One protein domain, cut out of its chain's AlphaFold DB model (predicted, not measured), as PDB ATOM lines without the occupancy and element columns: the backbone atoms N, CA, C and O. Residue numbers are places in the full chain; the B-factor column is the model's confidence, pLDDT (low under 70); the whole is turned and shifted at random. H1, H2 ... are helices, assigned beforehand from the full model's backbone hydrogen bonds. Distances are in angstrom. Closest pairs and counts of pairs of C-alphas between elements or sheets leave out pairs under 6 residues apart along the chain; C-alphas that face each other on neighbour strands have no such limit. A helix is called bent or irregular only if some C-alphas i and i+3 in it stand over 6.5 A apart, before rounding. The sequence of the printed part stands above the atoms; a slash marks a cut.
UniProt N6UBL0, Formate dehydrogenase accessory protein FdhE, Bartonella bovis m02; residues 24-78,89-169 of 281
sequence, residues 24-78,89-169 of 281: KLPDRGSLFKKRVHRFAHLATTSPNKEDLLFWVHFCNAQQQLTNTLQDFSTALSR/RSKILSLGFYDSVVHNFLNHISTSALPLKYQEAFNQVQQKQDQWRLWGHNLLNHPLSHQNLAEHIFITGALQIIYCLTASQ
ATOM      1  N   LYS A  24     -47.049 -43.524  25.167       94.31
ATOM      2  CA  LYS A  24     -46.544 -44.771  25.738       94.31
ATOM      3  C   LYS A  24     -45.462 -44.460  26.764       94.31
ATOM      4  O   LYS A  24     -44.384 -43.983  26.415       94.31
ATOM      5  N   LEU A  25     -45.756 -44.758  28.023       95.50
ATOM      6  CA  LEU A  25     -44.826 -44.599  29.137       95.50
ATOM      7  C   LEU A  25     -43.703 -45.649  29.085       95.50
ATOM      8  O   LEU A  25     -43.883 -46.716  28.482       95.50
ATOM      9  N   PRO A  26     -42.537 -45.368  29.692       95.81
ATOM     10  CA  PRO A  26     -41.443 -46.322  29.741       95.81
ATOM     11  C   PRO A  26     -41.782 -47.519  30.630       95.81
ATOM     12  O   PRO A  26     -42.428 -47.396  31.668       95.81
ATOM     13  N   ASP A  27     -41.242 -48.677  30.264       95.31
ATOM     14  CA  ASP A  27     -41.206 -49.841  31.140       95.31
ATOM     15  C   ASP A  27     -39.868 -49.865  31.887       95.31
ATOM     16  O   ASP A  27     -38.827 -50.214  31.319       95.31
ATOM     17  N   ARG A  28     -39.901 -49.529  33.180       94.94
ATOM     18  CA  ARG A  28     -38.724 -49.547  34.062       94.94
ATOM     19  C   ARG A  28     -38.023 -50.910  34.127       94.94
ATOM     20  O   ARG A  28     -36.817 -50.977  34.363       94.94
ATOM     21  N   GLY A  29     -38.747 -52.007  33.905       95.12
ATOM     22  CA  GLY A  29     -38.204 -53.364  33.947       95.12
ATOM     23  C   GLY A  29     -37.401 -53.749  32.702       95.12
ATOM     24  O   GLY A  29     -36.628 -54.716  32.761       95.12
ATOM     25  N   SER A  30     -37.568 -53.019  31.590       95.88
ATOM     26  CA  SER A  30     -36.965 -53.376  30.300       95.88
ATOM     27  C   SER A  30     -36.302 -52.241  29.513       95.88
ATOM     28  O   SER A  30     -35.560 -52.552  28.581       95.88
ATOM     29  N   LEU A  31     -36.515 -50.961  29.849       97.31
ATOM     30  CA  LEU A  31     -35.997 -49.824  29.072       97.31
ATOM     31  C   LEU A  31     -34.477 -49.901  28.879       97.31
ATOM     32  O   LEU A  31     -33.995 -49.907  27.745       97.31
ATOM     33  N   PHE A  32     -33.726 -49.998  29.977       98.25
ATOM     34  CA  PHE A  32     -32.267 -50.015  29.923       98.25
ATOM     35  C   PHE A  32     -31.730 -51.377  29.462       98.25
ATOM     36  O   PHE A  32     -30.784 -51.404  28.681       98.25
ATOM     37  N   LYS A  33     -32.391 -52.501  29.797       98.00
ATOM     38  CA  LYS A  33     -32.055 -53.830  29.225       98.00
ATOM     39  C   LYS A  33     -32.083 -53.825  27.699       98.00
ATOM     40  O   LYS A  33     -31.180 -54.356  27.062       98.00
ATOM     41  N   LYS A  34     -33.106 -53.218  27.095       97.62
ATOM     42  CA  LYS A  34     -33.217 -53.125  25.631       97.62
ATOM     43  C   LYS A  34     -32.080 -52.300  25.026       97.62
ATOM     44  O   LYS A  34     -31.571 -52.679  23.975       97.62
ATOM     45  N   ARG A  35     -31.654 -51.219  25.695       97.81
ATOM     46  CA  ARG A  35     -30.475 -50.433  25.286       97.81
ATOM     47  C   ARG A  35     -29.199 -51.269  25.368       97.81
ATOM     48  O   ARG A  35     -28.472 -51.324  24.387       97.81
ATOM     49  N   VAL A  36     -28.984 -51.987  26.478       97.88
ATOM     50  CA  VAL A  36     -27.857 -52.927  26.652       97.88
ATOM     51  C   VAL A  36     -27.795 -53.924  25.496       97.88
ATOM     52  O   VAL A  36     -26.757 -54.053  24.856       97.88
ATOM     53  N   HIS A  37     -28.911 -54.592  25.189       97.88
ATOM     54  CA  HIS A  37     -28.960 -55.562  24.095       97.88
ATOM     55  C   HIS A  37     -28.654 -54.931  22.734       97.88
ATOM     56  O   HIS A  37     -27.917 -55.531  21.951       97.88
ATOM     57  N   ARG A  38     -29.182 -53.731  22.446       96.88
ATOM     58  CA  ARG A  38     -28.912 -53.061  21.169       96.88
ATOM     59  C   ARG A  38     -27.452 -52.630  21.053       96.88
ATOM     60  O   ARG A  38     -26.829 -52.979  20.060       96.88
ATOM     61  N   PHE A  39     -26.886 -51.964  22.060       97.12
ATOM     62  CA  PHE A  39     -25.474 -51.568  22.043       97.12
ATOM     63  C   PHE A  39     -24.534 -52.771  21.923       97.12
ATOM     64  O   PHE A  39     -23.600 -52.736  21.128       97.12
ATOM     65  N   ALA A  40     -24.807 -53.863  22.646       96.62
ATOM     66  CA  ALA A  40     -24.009 -55.082  22.553       96.62
ATOM     67  C   ALA A  40     -24.051 -55.693  21.145       96.62
ATOM     68  O   ALA A  40     -23.034 -56.179  20.662       96.62
ATOM     69  N   HIS A  41     -25.207 -55.644  20.478       96.25
ATOM     70  CA  HIS A  41     -25.342 -56.078  19.092       96.25
ATOM     71  C   HIS A  41     -24.570 -55.167  18.129       96.25
ATOM     72  O   HIS A  41     -23.775 -55.671  17.340       96.25
ATOM     73  N   LEU A  42     -24.732 -53.843  18.226       94.38
ATOM     74  CA  LEU A  42     -23.995 -52.880  17.395       94.38
ATOM     75  C   LEU A  42     -22.469 -53.037  17.554       94.38
ATOM     76  O   LEU A  42     -21.724 -53.018  16.577       94.38
ATOM     77  N   ALA A  43     -21.999 -53.311  18.775       94.81
ATOM     78  CA  ALA A  43     -20.584 -53.522  19.090       94.81
ATOM     79  C   ALA A  43     -19.954 -54.751  18.402       94.81
ATOM     80  O   ALA A  43     -18.731 -54.896  18.403       94.81
ATOM     81  N   THR A  44     -20.761 -55.660  17.838       95.12
ATOM     82  CA  THR A  44     -20.252 -56.835  17.107       95.12
ATOM     83  C   THR A  44     -19.740 -56.502  15.710       95.12
ATOM     84  O   THR A  44     -18.865 -57.207  15.211       95.12
ATOM     85  N   THR A  45     -20.253 -55.432  15.099       90.56
ATOM     86  CA  THR A  45     -19.962 -55.057  13.707       90.56
ATOM     87  C   THR A  45     -19.402 -53.646  13.559       90.56
ATOM     88  O   THR A  45     -18.782 -53.349  12.541       90.56
ATOM     89  N   SER A  46     -19.617 -52.769  14.542       89.38
ATOM     90  CA  SER A  46     -19.206 -51.368  14.468       89.38
ATOM     91  C   SER A  46     -17.698 -51.191  14.707       89.38
ATOM     92  O   SER A  46     -17.148 -51.815  15.623       89.38
ATOM     93  N   PRO A  47     -17.016 -50.302  13.958       89.06
ATOM     94  CA  PRO A  47     -15.623 -49.946  14.228       89.06
ATOM     95  C   PRO A  47     -15.443 -49.256  15.594       89.06
ATOM     96  O   PRO A  47     -14.368 -49.339  16.178       89.06
ATOM     97  N   ASN A  48     -16.503 -48.657  16.154       86.94
ATOM     98  CA  ASN A  48     -16.494 -47.962  17.448       86.94
ATOM     99  C   ASN A  48     -16.840 -48.897  18.621       86.94
ATOM    100  O   ASN A  48     -17.502 -48.510  19.585       86.94
ATOM    101  N   LYS A  49     -16.414 -50.163  18.542       90.69
ATOM    102  CA  LYS A  49     -16.765 -51.214  19.507       90.69
ATOM    103  C   LYS A  49     -16.533 -50.807  20.965       90.69
ATOM    104  O   LYS A  49     -17.391 -51.069  21.803       90.69
ATOM    105  N   GLU A  50     -15.398 -50.187  21.278       88.88
ATOM    106  CA  GLU A  50     -15.062 -49.793  22.655       88.88
ATOM    107  C   GLU A  50     -16.050 -48.764  23.227       88.88
ATOM    108  O   GLU A  50     -16.465 -48.884  24.381       88.88
ATOM    109  N   ASP A  51     -16.507 -47.815  22.407       88.75
ATOM    110  CA  ASP A  51     -17.525 -46.829  22.792       88.75
ATOM    111  C   ASP A  51     -18.895 -47.451  23.014       88.75
ATOM    112  O   ASP A  51     -19.616 -47.108  23.951       88.75
ATOM    113  N   LEU A  52     -19.264 -48.412  22.177       92.88
ATOM    114  CA  LEU A  52     -20.529 -49.113  22.340       92.88
ATOM    115  C   LEU A  52     -20.505 -50.005  23.587       92.88
ATOM    116  O   LEU A  52     -21.510 -50.100  24.291       92.88
ATOM    117  N   LEU A  53     -19.356 -50.603  23.921       91.81
ATOM    118  CA  LEU A  53     -19.178 -51.347  25.170       91.81
ATOM    119  C   LEU A  53     -19.251 -50.440  26.407       91.81
ATOM    120  O   LEU A  53     -19.841 -50.849  27.409       91.81
ATOM    121  N   PHE A  54     -18.759 -49.197  26.336       92.75
ATOM    122  CA  PHE A  54     -19.024 -48.198  27.380       92.75
ATOM    123  C   PHE A  54     -20.531 -48.052  27.628       92.75
ATOM    124  O   PHE A  54     -20.992 -48.190  28.765       92.75
ATOM    125  N   TRP A  55     -21.318 -47.858  26.568       94.75
ATOM    126  CA  TRP A  55     -22.767 -47.706  26.689       94.75
ATOM    127  C   TRP A  55     -23.486 -48.972  27.173       94.75
ATOM    128  O   TRP A  55     -24.483 -48.869  27.898       94.75
ATOM    129  N   VAL A  56     -22.974 -50.164  26.839       95.62
ATOM    130  CA  VAL A  56     -23.425 -51.440  27.420       95.62
ATOM    131  C   VAL A  56     -23.271 -51.410  28.941       95.62
ATOM    132  O   VAL A  56     -24.243 -51.661  29.657       95.62
ATOM    133  N   HIS A  57     -22.083 -51.069  29.447       94.88
ATOM    134  CA  HIS A  57     -21.825 -51.006  30.886       94.88
ATOM    135  C   HIS A  57     -22.658 -49.918  31.572       94.88
ATOM    136  O   HIS A  57     -23.278 -50.180  32.605       94.88
ATOM    137  N   PHE A  58     -22.752 -48.739  30.956       95.94
ATOM    138  CA  PHE A  58     -23.557 -47.616  31.427       95.94
ATOM    139  C   PHE A  58     -25.036 -47.999  31.593       95.94
ATOM    140  O   PHE A  58     -25.601 -47.869  32.679       95.94
ATOM    141  N   CYS A  59     -25.666 -48.540  30.545       97.56
ATOM    142  CA  CYS A  59     -27.078 -48.925  30.589       97.56
ATOM    143  C   CYS A  59     -27.324 -50.125  31.518       97.56
ATOM    144  O   CYS A  59     -28.389 -50.227  32.131       97.56
ATOM    145  N   ASN A  60     -26.353 -51.030  31.659       97.12
ATOM    146  CA  ASN A  60     -26.463 -52.137  32.603       97.12
ATOM    147  C   ASN A  60     -26.486 -51.631  34.054       97.12
ATOM    148  O   ASN A  60     -27.358 -52.045  34.821       97.12
ATOM    149  N   ALA A  61     -25.615 -50.679  34.404       97.25
ATOM    150  CA  ALA A  61     -25.632 -50.011  35.706       97.25
ATOM    151  C   ALA A  61     -26.973 -49.295  35.962       97.25
ATOM    152  O   ALA A  61     -27.558 -49.441  37.038       97.25
ATOM    153  N   GLN A  62     -27.528 -48.607  34.951       97.94
ATOM    154  CA  GLN A  62     -28.861 -47.995  35.053       97.94
ATOM    155  C   GLN A  62     -29.947 -49.032  35.357       97.94
ATOM    156  O   GLN A  62     -30.786 -48.816  36.235       97.94
ATOM    157  N   GLN A  63     -29.942 -50.170  34.656       97.62
ATOM    158  CA  GLN A  63     -30.933 -51.216  34.887       97.62
ATOM    159  C   GLN A  63     -30.799 -51.845  36.275       97.62
ATOM    160  O   GLN A  63     -31.816 -52.089  36.926       97.62
ATOM    161  N   GLN A  64     -29.572 -52.135  36.710       96.31
ATOM    162  CA  GLN A  64     -29.306 -52.722  38.021       96.31
ATOM    163  C   GLN A  64     -29.856 -51.822  39.128       96.31
ATOM    164  O   GLN A  64     -30.665 -52.288  39.928       96.31
ATOM    165  N   LEU A  65     -29.542 -50.522  39.099       96.19
ATOM    166  CA  LEU A  65     -30.065 -49.570  40.080       96.19
ATOM    167  C   LEU A  65     -31.590 -49.394  39.977       96.19
ATOM    168  O   LEU A  65     -32.290 -49.353  40.984       96.19
ATOM    169  N   THR A  66     -32.145 -49.361  38.765       95.06
ATOM    170  CA  THR A  66     -33.605 -49.281  38.567       95.06
ATOM    171  C   THR A  66     -34.338 -50.468  39.211       95.06
ATOM    172  O   THR A  66     -35.459 -50.302  39.696       95.06
ATOM    173  N   ASN A  67     -33.729 -51.659  39.248       93.44
ATOM    174  CA  ASN A  67     -34.324 -52.848  39.866       93.44
ATOM    175  C   ASN A  67     -34.303 -52.805  41.403       93.44
ATOM    176  O   ASN A  67     -35.172 -53.420  42.023       93.44
ATOM    177  N   THR A  68     -33.344 -52.104  42.019       92.31
ATOM    178  CA  THR A  68     -33.257 -51.991  43.488       92.31
ATOM    179  C   THR A  68     -34.209 -50.929  44.044       92.31
ATOM    180  O   THR A  68     -34.691 -51.057  45.167       92.31
ATOM    181  N   LEU A  69     -34.556 -49.914  43.248       89.06
ATOM    182  CA  LEU A  69     -35.424 -48.797  43.637       89.06
ATOM    183  C   LEU A  69     -36.923 -49.119  43.480       89.06
ATOM    184  O   LEU A  69     -37.629 -48.456  42.720       89.06
ATOM    185  N   GLN A  70     -37.430 -50.173  44.130       74.56
ATOM    186  CA  GLN A  70     -38.795 -50.675  43.883       74.56
ATOM    187  C   GLN A  70     -39.908 -49.669  44.228       74.56
ATOM    188  O   GLN A  70     -40.753 -49.424  43.365       74.56
ATOM    189  N   ASP A  71     -39.860 -49.020  45.395       71.31
ATOM    190  CA  ASP A  71     -40.865 -48.035  45.839       71.31
ATOM    191  C   ASP A  71     -40.396 -46.584  45.646       71.31
ATOM    192  O   ASP A  71     -40.161 -45.822  46.586       71.31
ATOM    193  N   PHE A  72     -40.226 -46.190  44.384       75.00
ATOM    194  CA  PHE A  72     -39.907 -44.801  44.048       75.00
ATOM    195  C   PHE A  72     -41.145 -43.881  44.149       75.00
ATOM    196  O   PHE A  72     -41.007 -42.674  44.346       75.00
ATOM    197  N   SER A  73     -42.354 -44.458  44.088       69.00
ATOM    198  CA  SER A  73     -43.656 -43.792  44.262       69.00
ATOM    199  C   SER A  73     -43.747 -42.999  45.555       69.00
ATOM    200  O   SER A  73     -44.094 -41.816  45.537       69.00
ATOM    201  N   THR A  74     -43.405 -43.620  46.685       70.94
ATOM    202  CA  THR A  74     -43.499 -42.973  47.996       70.94
ATOM    203  C   THR A  74     -42.578 -41.758  48.085       70.94
ATOM    204  O   THR A  74     -42.986 -40.704  48.579       70.94
ATOM    205  N   ALA A  75     -41.356 -41.866  47.555       70.88
ATOM    206  CA  ALA A  75     -40.404 -40.760  47.529       70.88
ATOM    207  C   ALA A  75     -40.907 -39.590  46.670       70.88
ATOM    208  O   ALA A  75     -40.792 -38.442  47.091       70.88
ATOM    209  N   LEU A  76     -41.503 -39.876  45.509       70.81
ATOM    210  CA  LEU A  76     -42.032 -38.871  44.583       70.81
ATOM    211  C   LEU A  76     -43.313 -38.199  45.072       70.81
ATOM    212  O   LEU A  76     -43.445 -36.988  44.916       70.81
ATOM    213  N   SER A  77     -44.237 -38.953  45.676       69.25
ATOM    214  CA  SER A  77     -45.548 -38.449  46.127       69.25
ATOM    215  C   SER A  77     -45.448 -37.242  47.068       69.25
ATOM    216  O   SER A  77     -46.310 -36.370  47.083       69.25
ATOM    217  N   ARG A  78     -44.341 -37.143  47.815       67.25
ATOM    218  CA  ARG A  78     -44.038 -36.019  48.715       67.25
ATOM    219  C   ARG A  78     -43.736 -34.712  47.975       67.25
ATOM    220  O   ARG A  78     -43.674 -33.656  48.598       67.25
ATOM    221  N   ARG A  89     -39.879 -30.605  36.769       84.88
ATOM    222  CA  ARG A  89     -38.644 -31.165  36.226       84.88
ATOM    223  C   ARG A  89     -37.425 -30.759  37.062       84.88
ATOM    224  O   ARG A  89     -36.648 -31.611  37.473       84.88
ATOM    225  N   SER A  90     -37.247 -29.477  37.362       86.69
ATOM    226  CA  SER A  90     -36.045 -28.993  38.053       86.69
ATOM    227  C   SER A  90     -36.090 -29.279  39.553       86.69
ATOM    228  O   SER A  90     -35.044 -29.513  40.166       86.69
ATOM    229  N   LYS A  91     -37.289 -29.341  40.150       85.38
ATOM    230  CA  LYS A  91     -37.465 -29.648  41.580       85.38
ATOM    231  C   LYS A  91     -36.855 -30.990  41.976       85.38
ATOM    232  O   LYS A  91     -36.459 -31.146  43.131       85.38
ATOM    233  N   ILE A  92     -36.694 -31.921  41.033       85.38
ATOM    234  CA  ILE A  92     -36.104 -33.235  41.294       85.38
ATOM    235  C   ILE A  92     -34.692 -33.164  41.894       85.38
ATOM    236  O   ILE A  92     -34.326 -34.006  42.708       85.38
ATOM    237  N   LEU A  93     -33.932 -32.119  41.551       88.44
ATOM    238  CA  LEU A  93     -32.567 -31.884  42.034       88.44
ATOM    239  C   LEU A  93     -32.520 -31.458  43.511       88.44
ATOM    240  O   LEU A  93     -31.501 -31.612  44.184       88.44
ATOM    241  N   SER A  94     -33.627 -30.907  44.014       84.81
ATOM    242  CA  SER A  94     -33.780 -30.515  45.419       84.81
ATOM    243  C   SER A  94     -34.242 -31.671  46.308       84.81
ATOM    244  O   SER A  94     -34.248 -31.549  47.532       84.81
ATOM    245  N   LEU A  95     -34.628 -32.802  45.709       80.69
ATOM    246  CA  LEU A  95     -35.121 -33.950  46.458       80.69
ATOM    247  C   LEU A  95     -33.948 -34.684  47.093       80.69
ATOM    248  O   LEU A  95     -32.936 -34.945  46.444       80.69
ATOM    249  N   GLY A  96     -34.103 -35.070  48.360       80.06
ATOM    250  CA  GLY A  96     -33.026 -35.689  49.138       80.06
ATOM    251  C   GLY A  96     -32.476 -36.996  48.553       80.06
ATOM    252  O   GLY A  96     -31.399 -37.422  48.948       80.06
ATOM    253  N   PHE A  97     -33.176 -37.623  47.602       87.00
ATOM    254  CA  PHE A  97     -32.714 -38.844  46.943       87.00
ATOM    255  C   PHE A  97     -31.823 -38.601  45.715       87.00
ATOM    256  O   PHE A  97     -31.202 -39.557  45.258       87.00
ATOM    257  N   TYR A  98     -31.770 -37.386  45.148       92.25
ATOM    258  CA  TYR A  98     -31.045 -37.129  43.894       92.25
ATOM    259  C   TYR A  98     -29.562 -37.502  44.012       92.25
ATOM    260  O   TYR A  98     -29.094 -38.369  43.273       92.25
ATOM    261  N   ASP A  99     -28.862 -36.940  45.001       93.94
ATOM    262  CA  ASP A  99     -27.440 -37.218  45.239       93.94
ATOM    263  C   ASP A  99     -27.198 -38.711  45.502       93.94
ATOM    264  O   ASP A  99     -26.238 -39.288  44.998       93.94
ATOM    265  N   SER A 100     -28.097 -39.374  46.243       93.31
ATOM    266  CA  SER A 100     -27.993 -40.813  46.508       93.31
ATOM    267  C   SER A 100     -28.140 -41.648  45.239       93.31
ATOM    268  O   SER A 100     -27.439 -42.643  45.085       93.31
ATOM    269  N   VAL A 101     -29.026 -41.266  44.313       95.12
ATOM    270  CA  VAL A 101     -29.162 -41.959  43.024       95.12
ATOM    271  C   VAL A 101     -27.933 -41.726  42.150       95.12
ATOM    272  O   VAL A 101     -27.449 -42.690  41.564       95.12
ATOM    273  N   VAL A 102     -27.392 -40.502  42.100       96.94
ATOM    274  CA  VAL A 102     -26.138 -40.216  41.378       96.94
ATOM    275  C   VAL A 102     -25.001 -41.063  41.947       96.94
ATOM    276  O   VAL A 102     -24.371 -41.816  41.208       96.94
ATOM    277  N   HIS A 103     -24.798 -41.025  43.264       96.38
ATOM    278  CA  HIS A 103     -23.770 -41.805  43.948       96.38
ATOM    279  C   HIS A 103     -23.911 -43.311  43.684       96.38
ATOM    280  O   HIS A 103     -22.963 -43.967  43.253       96.38
ATOM    281  N   ASN A 104     -25.111 -43.864  43.884       96.50
ATOM    282  CA  ASN A 104     -25.359 -45.287  43.675       96.50
ATOM    283  C   ASN A 104     -25.180 -45.688  42.209       96.50
ATOM    284  O   ASN A 104     -24.665 -46.771  41.948       96.50
ATOM    285  N   PHE A 105     -25.577 -44.843  41.257       97.25
ATOM    286  CA  PHE A 105     -25.387 -45.109  39.832       97.25
ATOM    287  C   PHE A 105     -23.902 -45.189  39.482       97.25
ATOM    288  O   PHE A 105     -23.478 -46.169  38.873       97.25
ATOM    289  N   LEU A 106     -23.109 -44.214  39.933       95.94
ATOM    290  CA  LEU A 106     -21.663 -44.208  39.723       95.94
ATOM    291  C   LEU A 106     -21.004 -45.451  40.336       95.94
ATOM    292  O   LEU A 106     -20.169 -46.066  39.688       95.94
ATOM    293  N   ASN A 107     -21.431 -45.891  41.524       95.31
ATOM    294  CA  ASN A 107     -20.893 -47.100  42.163       95.31
ATOM    295  C   ASN A 107     -21.235 -48.411  41.431       95.31
ATOM    296  O   ASN A 107     -20.570 -49.419  41.656       95.31
ATOM    297  N   HIS A 108     -22.260 -48.430  40.572       94.44
ATOM    298  CA  HIS A 108     -22.565 -49.593  39.725       94.44
ATOM    299  C   HIS A 108     -21.712 -49.635  38.447       94.44
ATOM    300  O   HIS A 108     -21.728 -50.635  37.728       94.44
ATOM    301  N   ILE A 109     -20.967 -48.569  38.146       93.00
ATOM    302  CA  ILE A 109     -20.062 -48.513  37.001       93.00
ATOM    303  C   ILE A 109     -18.669 -48.957  37.454       93.00
ATOM    304  O   ILE A 109     -18.050 -48.342  38.318       93.00
ATOM    305  N   SER A 110     -18.152 -50.022  36.838       87.56
ATOM    306  CA  SER A 110     -16.780 -50.475  37.082       87.56
ATOM    307  C   SER A 110     -15.797 -49.664  36.243       87.56
ATOM    308  O   SER A 110     -15.788 -49.802  35.020       87.56
ATOM    309  N   THR A 111     -14.919 -48.882  36.878       83.81
ATOM    310  CA  THR A 111     -13.900 -48.071  36.182       83.81
ATOM    311  C   THR A 111     -13.013 -48.910  35.260       83.81
ATOM    312  O   THR A 111     -12.659 -48.468  34.173       83.81
ATOM    313  N   SER A 112     -12.707 -50.154  35.648       83.75
ATOM    314  CA  SER A 112     -11.902 -51.086  34.844       83.75
ATOM    315  C   SER A 112     -12.566 -51.521  33.533       83.75
ATOM    316  O   SER A 112     -11.884 -52.040  32.655       83.75
ATOM    317  N   ALA A 113     -13.884 -51.348  33.411       79.81
ATOM    318  CA  ALA A 113     -14.657 -51.677  32.216       79.81
ATOM    319  C   ALA A 113     -14.857 -50.460  31.293       79.81
ATOM    320  O   ALA A 113     -15.447 -50.591  30.222       79.81
ATOM    321  N   LEU A 114     -14.389 -49.275  31.704       82.75
ATOM    322  CA  LEU A 114     -14.492 -48.052  30.916       82.75
ATOM    323  C   LEU A 114     -13.278 -47.908  29.984       82.75
ATOM    324  O   LEU A 114     -12.142 -48.053  30.447       82.75
ATOM    325  N   PRO A 115     -13.479 -47.539  28.705       84.88
ATOM    326  CA  PRO A 115     -12.399 -47.055  27.850       84.88
ATOM    327  C   PRO A 115     -11.656 -45.882  28.505       84.88
ATOM    328  O   PRO A 115     -12.278 -45.058  29.180       84.88
ATOM    329  N   LEU A 116     -10.341 -45.774  28.271       82.44
ATOM    330  CA  LEU A 116      -9.469 -44.775  28.917       82.44
ATOM    331  C   LEU A 116     -10.033 -43.349  28.840       82.44
ATOM    332  O   LEU A 116     -10.023 -42.630  29.835       82.44
ATOM    333  N   LYS A 117     -10.608 -42.972  27.691       82.19
ATOM    334  CA  LYS A 117     -11.173 -41.632  27.476       82.19
ATOM    335  C   LYS A 117     -12.366 -41.281  28.379       82.19
ATOM    336  O   LYS A 117     -12.635 -40.104  28.575       82.19
ATOM    337  N   TYR A 118     -13.063 -42.268  28.947       85.44
ATOM    338  CA  TYR A 118     -14.155 -42.032  29.902       85.44
ATOM    339  C   TYR A 118     -13.713 -42.162  31.362       85.44
ATOM    340  O   TYR A 118     -14.442 -41.727  32.250       85.44
ATOM    341  N   GLN A 119     -12.538 -42.744  31.632       90.00
ATOM    342  CA  GLN A 119     -12.048 -42.929  33.000       90.00
ATOM    343  C   GLN A 119     -11.739 -41.592  33.677       90.00
ATOM    344  O   GLN A 119     -12.072 -41.414  34.846       90.00
ATOM    345  N   GLU A 120     -11.151 -40.639  32.949       89.75
ATOM    346  CA  GLU A 120     -10.863 -39.307  33.490       89.75
ATOM    347  C   GLU A 120     -12.151 -38.589  33.907       89.75
ATOM    348  O   GLU A 120     -12.285 -38.199  35.067       89.75
ATOM    349  N   ALA A 121     -13.128 -38.494  33.001       90.50
ATOM    350  CA  ALA A 121     -14.419 -37.875  33.288       90.50
ATOM    351  C   ALA A 121     -15.155 -38.587  34.434       90.50
ATOM    352  O   ALA A 121     -15.706 -37.936  35.319       90.50
ATOM    353  N   PHE A 122     -15.121 -39.922  34.472       93.38
ATOM    354  CA  PHE A 122     -15.718 -40.691  35.562       93.38
ATOM    355  C   PHE A 122     -15.086 -40.347  36.919       93.38
ATOM    356  O   PHE A 122     -15.802 -40.047  37.876       93.38
ATOM    357  N   ASN A 123     -13.753 -40.306  36.987       92.50
ATOM    358  CA  ASN A 123     -13.028 -39.919  38.197       92.50
ATOM    359  C   ASN A 123     -13.352 -38.473  38.607       92.50
ATOM    360  O   ASN A 123     -13.567 -38.205  39.791       92.50
ATOM    361  N   GLN A 124     -13.448 -37.546  37.646       92.94
ATOM    362  CA  GLN A 124     -13.835 -36.161  37.918       92.94
ATOM    363  C   GLN A 124     -15.244 -36.064  38.511       92.94
ATOM    364  O   GLN A 124     -15.437 -35.356  39.503       92.94
ATOM    365  N   VAL A 125     -16.221 -36.794  37.962       94.75
ATOM    366  CA  VAL A 125     -17.589 -36.814  38.504       94.75
ATOM    367  C   VAL A 125     -17.610 -37.361  39.930       94.75
ATOM    368  O   VAL A 125     -18.319 -36.812  40.772       94.75
ATOM    369  N   GLN A 126     -16.833 -38.404  40.232       94.56
ATOM    370  CA  GLN A 126     -16.764 -38.966  41.586       94.56
ATOM    371  C   GLN A 126     -16.154 -37.995  42.611       94.56
ATOM    372  O   GLN A 126     -16.588 -37.977  43.765       94.56
ATOM    373  N   GLN A 127     -15.172 -37.188  42.197       95.00
ATOM    374  CA  GLN A 127     -14.476 -36.228  43.063       95.00
ATOM    375  C   GLN A 127     -15.267 -34.929  43.285       95.00
ATOM    376  O   GLN A 127     -15.172 -34.338  44.358       95.00
ATOM    377  N   LYS A 128     -16.062 -34.492  42.301       96.00
ATOM    378  CA  LYS A 128     -16.792 -33.209  42.306       96.00
ATOM    379  C   LYS A 128     -18.270 -33.371  42.694       96.00
ATOM    380  O   LYS A 128     -19.167 -32.972  41.952       96.00
ATOM    381  N   GLN A 129     -18.547 -33.990  43.843       95.69
ATOM    382  CA  GLN A 129     -19.930 -34.272  44.277       95.69
ATOM    383  C   GLN A 129     -20.761 -33.002  44.511       95.69
ATOM    384  O   GLN A 129     -21.963 -32.972  44.250       95.69
ATOM    385  N   ASP A 130     -20.107 -31.928  44.945       95.38
ATOM    386  CA  ASP A 130     -20.682 -30.594  45.104       95.38
ATOM    387  C   ASP A 130     -21.219 -30.014  43.780       95.38
ATOM    388  O   ASP A 130     -22.147 -29.205  43.790       95.38
ATOM    389  N   GLN A 131     -20.699 -30.474  42.637       95.31
ATOM    390  CA  GLN A 131     -21.099 -30.012  41.307       95.31
ATOM    391  C   GLN A 131     -22.312 -30.753  40.734       95.31
ATOM    392  O   GLN A 131     -22.929 -30.260  39.790       95.31
ATOM    393  N   TRP A 132     -22.713 -31.902  41.292       95.38
ATOM    394  CA  TRP A 132     -23.770 -32.742  40.707       95.38
ATOM    395  C   TRP A 132     -25.082 -31.989  40.490       95.38
ATOM    396  O   TRP A 132     -25.654 -32.045  39.403       95.38
ATOM    397  N   ARG A 133     -25.534 -31.219  41.489       94.81
ATOM    398  CA  ARG A 133     -26.760 -30.413  41.370       94.81
ATOM    399  C   ARG A 133     -26.639 -29.317  40.315       94.81
ATOM    400  O   ARG A 133     -27.601 -29.088  39.587       94.81
ATOM    401  N   LEU A 134     -25.482 -28.657  40.217       92.88
ATOM    402  CA  LEU A 134     -25.239 -27.615  39.217       92.88
ATOM    403  C   LEU A 134     -25.262 -28.204  37.801       92.88
ATOM    404  O   LEU A 134     -25.952 -27.688  36.926       92.88
ATOM    405  N   TRP A 135     -24.570 -29.320  37.588       94.06
ATOM    406  CA  TRP A 135     -24.584 -30.043  36.317       94.06
ATOM    407  C   TRP A 135     -25.980 -30.546  35.952       94.06
ATOM    408  O   TRP A 135     -26.423 -30.375  34.818       94.06
ATOM    409  N   GLY A 136     -26.713 -31.099  36.923       93.75
ATOM    410  CA  GLY A 136     -28.112 -31.473  36.750       93.75
ATOM    411  C   GLY A 136     -28.972 -30.277  36.344       93.75
ATOM    412  O   GLY A 136     -29.753 -30.377  35.404       93.75
ATOM    413  N   HIS A 137     -28.801 -29.126  36.993       92.00
ATOM    414  CA  HIS A 137     -29.531 -27.907  36.652       92.00
ATOM    415  C   HIS A 137     -29.232 -27.453  35.218       92.00
ATOM    416  O   HIS A 137     -30.159 -27.183  34.455       92.00
ATOM    417  N   ASN A 138     -27.955 -27.444  34.825       90.12
ATOM    418  CA  ASN A 138     -27.533 -27.083  33.473       90.12
ATOM    419  C   ASN A 138     -28.169 -27.993  32.418       90.12
ATOM    420  O   ASN A 138     -28.731 -27.491  31.451       90.12
ATOM    421  N   LEU A 139     -28.175 -29.307  32.653       90.88
ATOM    422  CA  LEU A 139     -28.806 -30.292  31.769       90.88
ATOM    423  C   LEU A 139     -30.314 -30.088  31.595       90.88
ATOM    424  O   LEU A 139     -30.859 -30.352  30.524       90.88
ATOM    425  N   LEU A 140     -31.010 -29.660  32.649       90.38
ATOM    426  CA  LEU A 140     -32.464 -29.522  32.614       90.38
ATOM    427  C   LEU A 140     -32.933 -28.180  32.047       90.38
ATOM    428  O   LEU A 140     -34.027 -28.149  31.483       90.38
ATOM    429  N   ASN A 141     -32.138 -27.114  32.199       85.25
ATOM    430  CA  ASN A 141     -32.607 -25.734  32.030       85.25
ATOM    431  C   ASN A 141     -31.819 -24.900  31.010       85.25
ATOM    432  O   ASN A 141     -32.295 -23.831  30.621       85.25
ATOM    433  N   HIS A 142     -30.634 -25.335  30.581       71.94
ATOM    434  CA  HIS A 142     -29.759 -24.528  29.732       71.94
ATOM    435  C   HIS A 142     -29.289 -25.299  28.494       71.94
ATOM    436  O   HIS A 142     -29.065 -26.509  28.566       71.94
ATOM    437  N   PRO A 143     -29.082 -24.613  27.353       70.88
ATOM    438  CA  PRO A 143     -28.226 -25.143  26.302       70.88
ATOM    439  C   PRO A 143     -26.867 -25.491  26.911       70.88
ATOM    440  O   PRO A 143     -26.258 -24.671  27.602       70.88
ATOM    441  N   LEU A 144     -26.413 -26.722  26.698       68.94
ATOM    442  CA  LEU A 144     -25.146 -27.173  27.255       68.94
ATOM    443  C   LEU A 144     -23.994 -26.436  26.575       68.94
ATOM    444  O   LEU A 144     -23.893 -26.407  25.351       68.94
ATOM    445  N   SER A 145     -23.088 -25.881  27.376       69.06
ATOM    446  CA  SER A 145     -21.761 -25.522  26.886       69.06
ATOM    447  C   SER A 145     -20.977 -26.788  26.536       69.06
ATOM    448  O   SER A 145     -21.151 -27.810  27.197       69.06
ATOM    449  N   HIS A 146     -20.015 -26.695  25.615       71.50
ATOM    450  CA  HIS A 146     -19.077 -27.793  25.330       71.50
ATOM    451  C   HIS A 146     -18.166 -28.165  26.519       71.50
ATOM    452  O   HIS A 146     -17.441 -29.156  26.468       71.50
ATOM    453  N   GLN A 147     -18.192 -27.391  27.607       75.44
ATOM    454  CA  GLN A 147     -17.476 -27.712  28.837       75.44
ATOM    455  C   GLN A 147     -18.177 -28.835  29.610       75.44
ATOM    456  O   GLN A 147     -19.393 -28.808  29.803       75.44
ATOM    457  N   ASN A 148     -17.381 -29.775  30.121       79.81
ATOM    458  CA  ASN A 148     -17.812 -30.892  30.967       79.81
ATOM    459  C   ASN A 148     -18.813 -31.866  30.305       79.81
ATOM    460  O   ASN A 148     -19.635 -32.483  30.986       79.81
ATOM    461  N   LEU A 149     -18.797 -31.989  28.969       82.94
ATOM    462  CA  LEU A 149     -19.723 -32.877  28.249       82.94
ATOM    463  C   LEU A 149     -19.612 -34.332  28.725       82.94
ATOM    464  O   LEU A 149     -20.632 -34.997  28.901       82.94
ATOM    465  N   ALA A 150     -18.394 -34.811  28.977       85.88
ATOM    466  CA  ALA A 150     -18.164 -36.182  29.416       85.88
ATOM    467  C   ALA A 150     -18.707 -36.435  30.837       85.88
ATOM    468  O   ALA A 150     -19.319 -37.469  31.095       85.88
ATOM    469  N   GLU A 151     -18.567 -35.474  31.747       89.69
ATOM    470  CA  GLU A 151     -19.129 -35.512  33.098       89.69
ATOM    471  C   GLU A 151     -20.663 -35.479  33.062       89.69
ATOM    472  O   GLU A 151     -21.342 -36.241  33.761       89.69
ATOM    473  N   HIS A 152     -21.227 -34.635  32.193       91.56
ATOM    474  CA  HIS A 152     -22.668 -34.520  31.991       91.56
ATOM    475  C   HIS A 152     -23.316 -35.828  31.513       91.56
ATOM    476  O   HIS A 152     -24.487 -36.057  31.830       91.56
ATOM    477  N   ILE A 153     -22.591 -36.717  30.819       92.44
ATOM    478  CA  ILE A 153     -23.104 -38.045  30.438       92.44
ATOM    479  C   ILE A 153     -23.515 -38.840  31.684       92.44
ATOM    480  O   ILE A 153     -24.618 -39.389  31.737       92.44
ATOM    481  N   PHE A 154     -22.688 -38.852  32.731       95.19
ATOM    482  CA  PHE A 154     -22.987 -39.600  33.954       95.19
ATOM    483  C   PHE A 154     -24.156 -38.997  34.738       95.19
ATOM    484  O   PHE A 154     -25.036 -39.727  35.201       95.19
ATOM    485  N   ILE A 155     -24.232 -37.666  34.818       96.19
ATOM    486  CA  ILE A 155     -25.374 -36.989  35.448       96.19
ATOM    487  C   ILE A 155     -26.667 -37.237  34.662       96.19
ATOM    488  O   ILE A 155     -27.711 -37.518  35.255       96.19
ATOM    489  N   THR A 156     -26.597 -37.230  33.329       95.62
ATOM    490  CA  THR A 156     -27.719 -37.601  32.456       95.62
ATOM    491  C   THR A 156     -28.175 -39.031  32.730       95.62
ATOM    492  O   THR A 156     -29.376 -39.280  32.813       95.62
ATOM    493  N   GLY A 157     -27.242 -39.962  32.947       97.00
ATOM    494  CA  GLY A 157     -27.546 -41.346  33.306       97.00
ATOM    495  C   GLY A 157     -28.377 -41.473  34.579       97.00
ATOM    496  O   GLY A 157     -29.396 -42.168  34.581       97.00
ATOM    497  N   ALA A 158     -27.990 -40.754  35.634       97.06
ATOM    498  CA  ALA A 158     -28.736 -40.713  36.889       97.06
ATOM    499  C   ALA A 158     -30.121 -40.065  36.715       97.06
ATOM    500  O   ALA A 158     -31.124 -40.604  37.187       97.06
ATOM    501  N   LEU A 159     -30.207 -38.952  35.976       96.12
ATOM    502  CA  LEU A 159     -31.483 -38.309  35.649       96.12
ATOM    503  C   LEU A 159     -32.402 -39.247  34.857       96.12
ATOM    504  O   LEU A 159     -33.597 -39.311  35.136       96.12
ATOM    505  N   GLN A 160     -31.868 -40.009  33.900       97.44
ATOM    506  CA  GLN A 160     -32.640 -40.986  33.135       97.44
ATOM    507  C   GLN A 160     -33.241 -42.078  34.026       97.44
ATOM    508  O   GLN A 160     -34.402 -42.435  33.835       97.44
ATOM    509  N   ILE A 161     -32.495 -42.586  35.015       96.56
ATOM    510  CA  ILE A 161     -33.015 -43.558  35.996       96.56
ATOM    511  C   ILE A 161     -34.198 -42.951  36.744       96.56
ATOM    512  O   ILE A 161     -35.287 -43.524  36.756       96.56
ATOM    513  N   ILE A 162     -33.995 -41.763  37.314       94.44
ATOM    514  CA  ILE A 162     -35.005 -41.048  38.091       94.44
ATOM    515  C   ILE A 162     -36.270 -40.816  37.255       94.44
ATOM    516  O   ILE A 162     -37.359 -41.217  37.658       94.44
ATOM    517  N   TYR A 163     -36.145 -40.225  36.065       94.38
ATOM    518  CA  TYR A 163     -37.305 -39.899  35.236       94.38
ATOM    519  C   TYR A 163     -37.975 -41.124  34.614       94.38
ATOM    520  O   TYR A 163     -39.183 -41.084  34.386       94.38
ATOM    521  N   CYS A 164     -37.239 -42.205  34.340       95.56
ATOM    522  CA  CYS A 164     -37.822 -43.486  33.935       95.56
ATOM    523  C   CYS A 164     -38.701 -44.051  35.057       95.56
ATOM    524  O   CYS A 164     -39.866 -44.376  34.822       95.56
ATOM    525  N   LEU A 165     -38.178 -44.091  36.289       93.12
ATOM    526  CA  LEU A 165     -38.923 -44.544  37.462       93.12
ATOM    527  C   LEU A 165     -40.182 -43.702  37.684       93.12
ATOM    528  O   LEU A 165     -41.252 -44.282  37.859       93.12
ATOM    529  N   THR A 166     -40.073 -42.370  37.617       90.12
ATOM    530  CA  THR A 166     -41.220 -41.462  37.758       90.12
ATOM    531  C   THR A 166     -42.254 -41.676  36.660       90.12
ATOM    532  O   THR A 166     -43.425 -41.907  36.948       90.12
ATOM    533  N   ALA A 167     -41.840 -41.625  35.391       92.50
ATOM    534  CA  ALA A 167     -42.768 -41.698  34.268       92.50
ATOM    535  C   ALA A 167     -43.461 -43.061  34.164       92.50
ATOM    536  O   ALA A 167     -44.617 -43.114  33.764       92.50
ATOM    537  N   SER A 168     -42.794 -44.152  34.561       93.44
ATOM    538  CA  SER A 168     -43.372 -45.505  34.535       93.44
ATOM    539  C   SER A 168     -44.578 -45.702  35.464       93.44
ATOM    540  O   SER A 168     -45.268 -46.709  35.351       93.44
ATOM    541  N   GLN A 169     -44.827 -44.759  36.378       89.56
ATOM    542  CA  GLN A 169     -45.905 -44.820  37.371       89.56
ATOM    543  C   GLN A 169     -47.085 -43.895  37.044       89.56
ATOM    544  O   GLN A 169     -48.055 -43.852  37.796       89.56
TER     545      GLN A 169
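What this domain is: This is residues 24 to 78 and 89 to 169 of the 281 residues of the protein "Formate dehydrogenase accessory protein FdhE" of Bartonella bovis m02 (UniProt N6UBL0). What would one see first? A helix, H8, runs through the middle with other helices packed crosswise around it: the long hairpin of H1 and H2 packs on it through H2, while H5, H6 and H7 cross it elsewhere. Short H3 packs near the last residues of H8, and short H4 on H7. How is it made up? The printed part has 136 residues with eight named helices, H1 to H8 in chain order, and no named strand, so the class is all helix. The whole is compact, with a radius of gyration of the C-alphas of 14.9 A, and spans 46 by 32 by 26 A.

Where its parts are: Where is the longest helix by residues? H2, residues 49 to 68, is 29.1 A long, from C-alpha 49 at (-16.765, -51.214, 19.507) to C-alpha 68 at (-33.257, -51.991, 43.488). Where are the others? H1 is residues 31 to 42, 17.0 A, H3 residues 72 to 77, H4 residues 90 to 94, H5 residues 98 to 107, H6 residues 116 to 127, 17.3 A, and H7 residues 129 to 141, 19.6 A. H8, residues 149 to 167, is 25.4 A long, has a kink of 27 degrees near residue 156, and ends with C-alpha 167 at (-42.768, -41.698, 34.268). Is any helix irregular? H7 is, with C-alphas 130 and 133 7.1 A apart.

How they stand to each other: What does H2 touch? H1 and H2 form a hairpin at a shallow tilt of 18 degrees, opposite ways, the closest C-alphas, of Val 36 and Val 56, 4.7 A apart. With residues 58 to 66 alone H2 touches H8, the hub, at 37 degrees, only just steep, with C-alphas of Gln 62 and Ile 161 closest at 6.2 A. What else touches H8? The closest C-alphas are Val 102 of H5 and Ala 158, 5.2 A; Ala 121 of H6 and Glu 151, 5.3 A; Gly 136 of H7 and Ile 155, 6.3 A; and Phe 72 of H3 and Leu 165, 6.7 A. H4 touches H7, with C-alphas of Leu 93 and Arg 133 closest at 6.0 A, and is apart from H8. How regular are the backbones? Every O i to N i+4 pair is within hydrogen-bond range in H1, H2, H3 and H5; H6 has 6 of 8, H7 7 of 9, H8 14 of 15, and H4 0 of 1, with 2 of 2 O i to N i+3 pairs.

The domain as a whole: How far does it reach? The two C-alphas farthest apart, of Pro 47 and Arg 78, are 46.8 A apart. Where is the cut? Residues 79 to 88 are not printed, and C-alphas 78 and 89 are 14.4 A apart; of the links printed whole, none is long. Where is confidence low? Residues 73, 77 to 78 and 144 to 145 have pLDDT under 70.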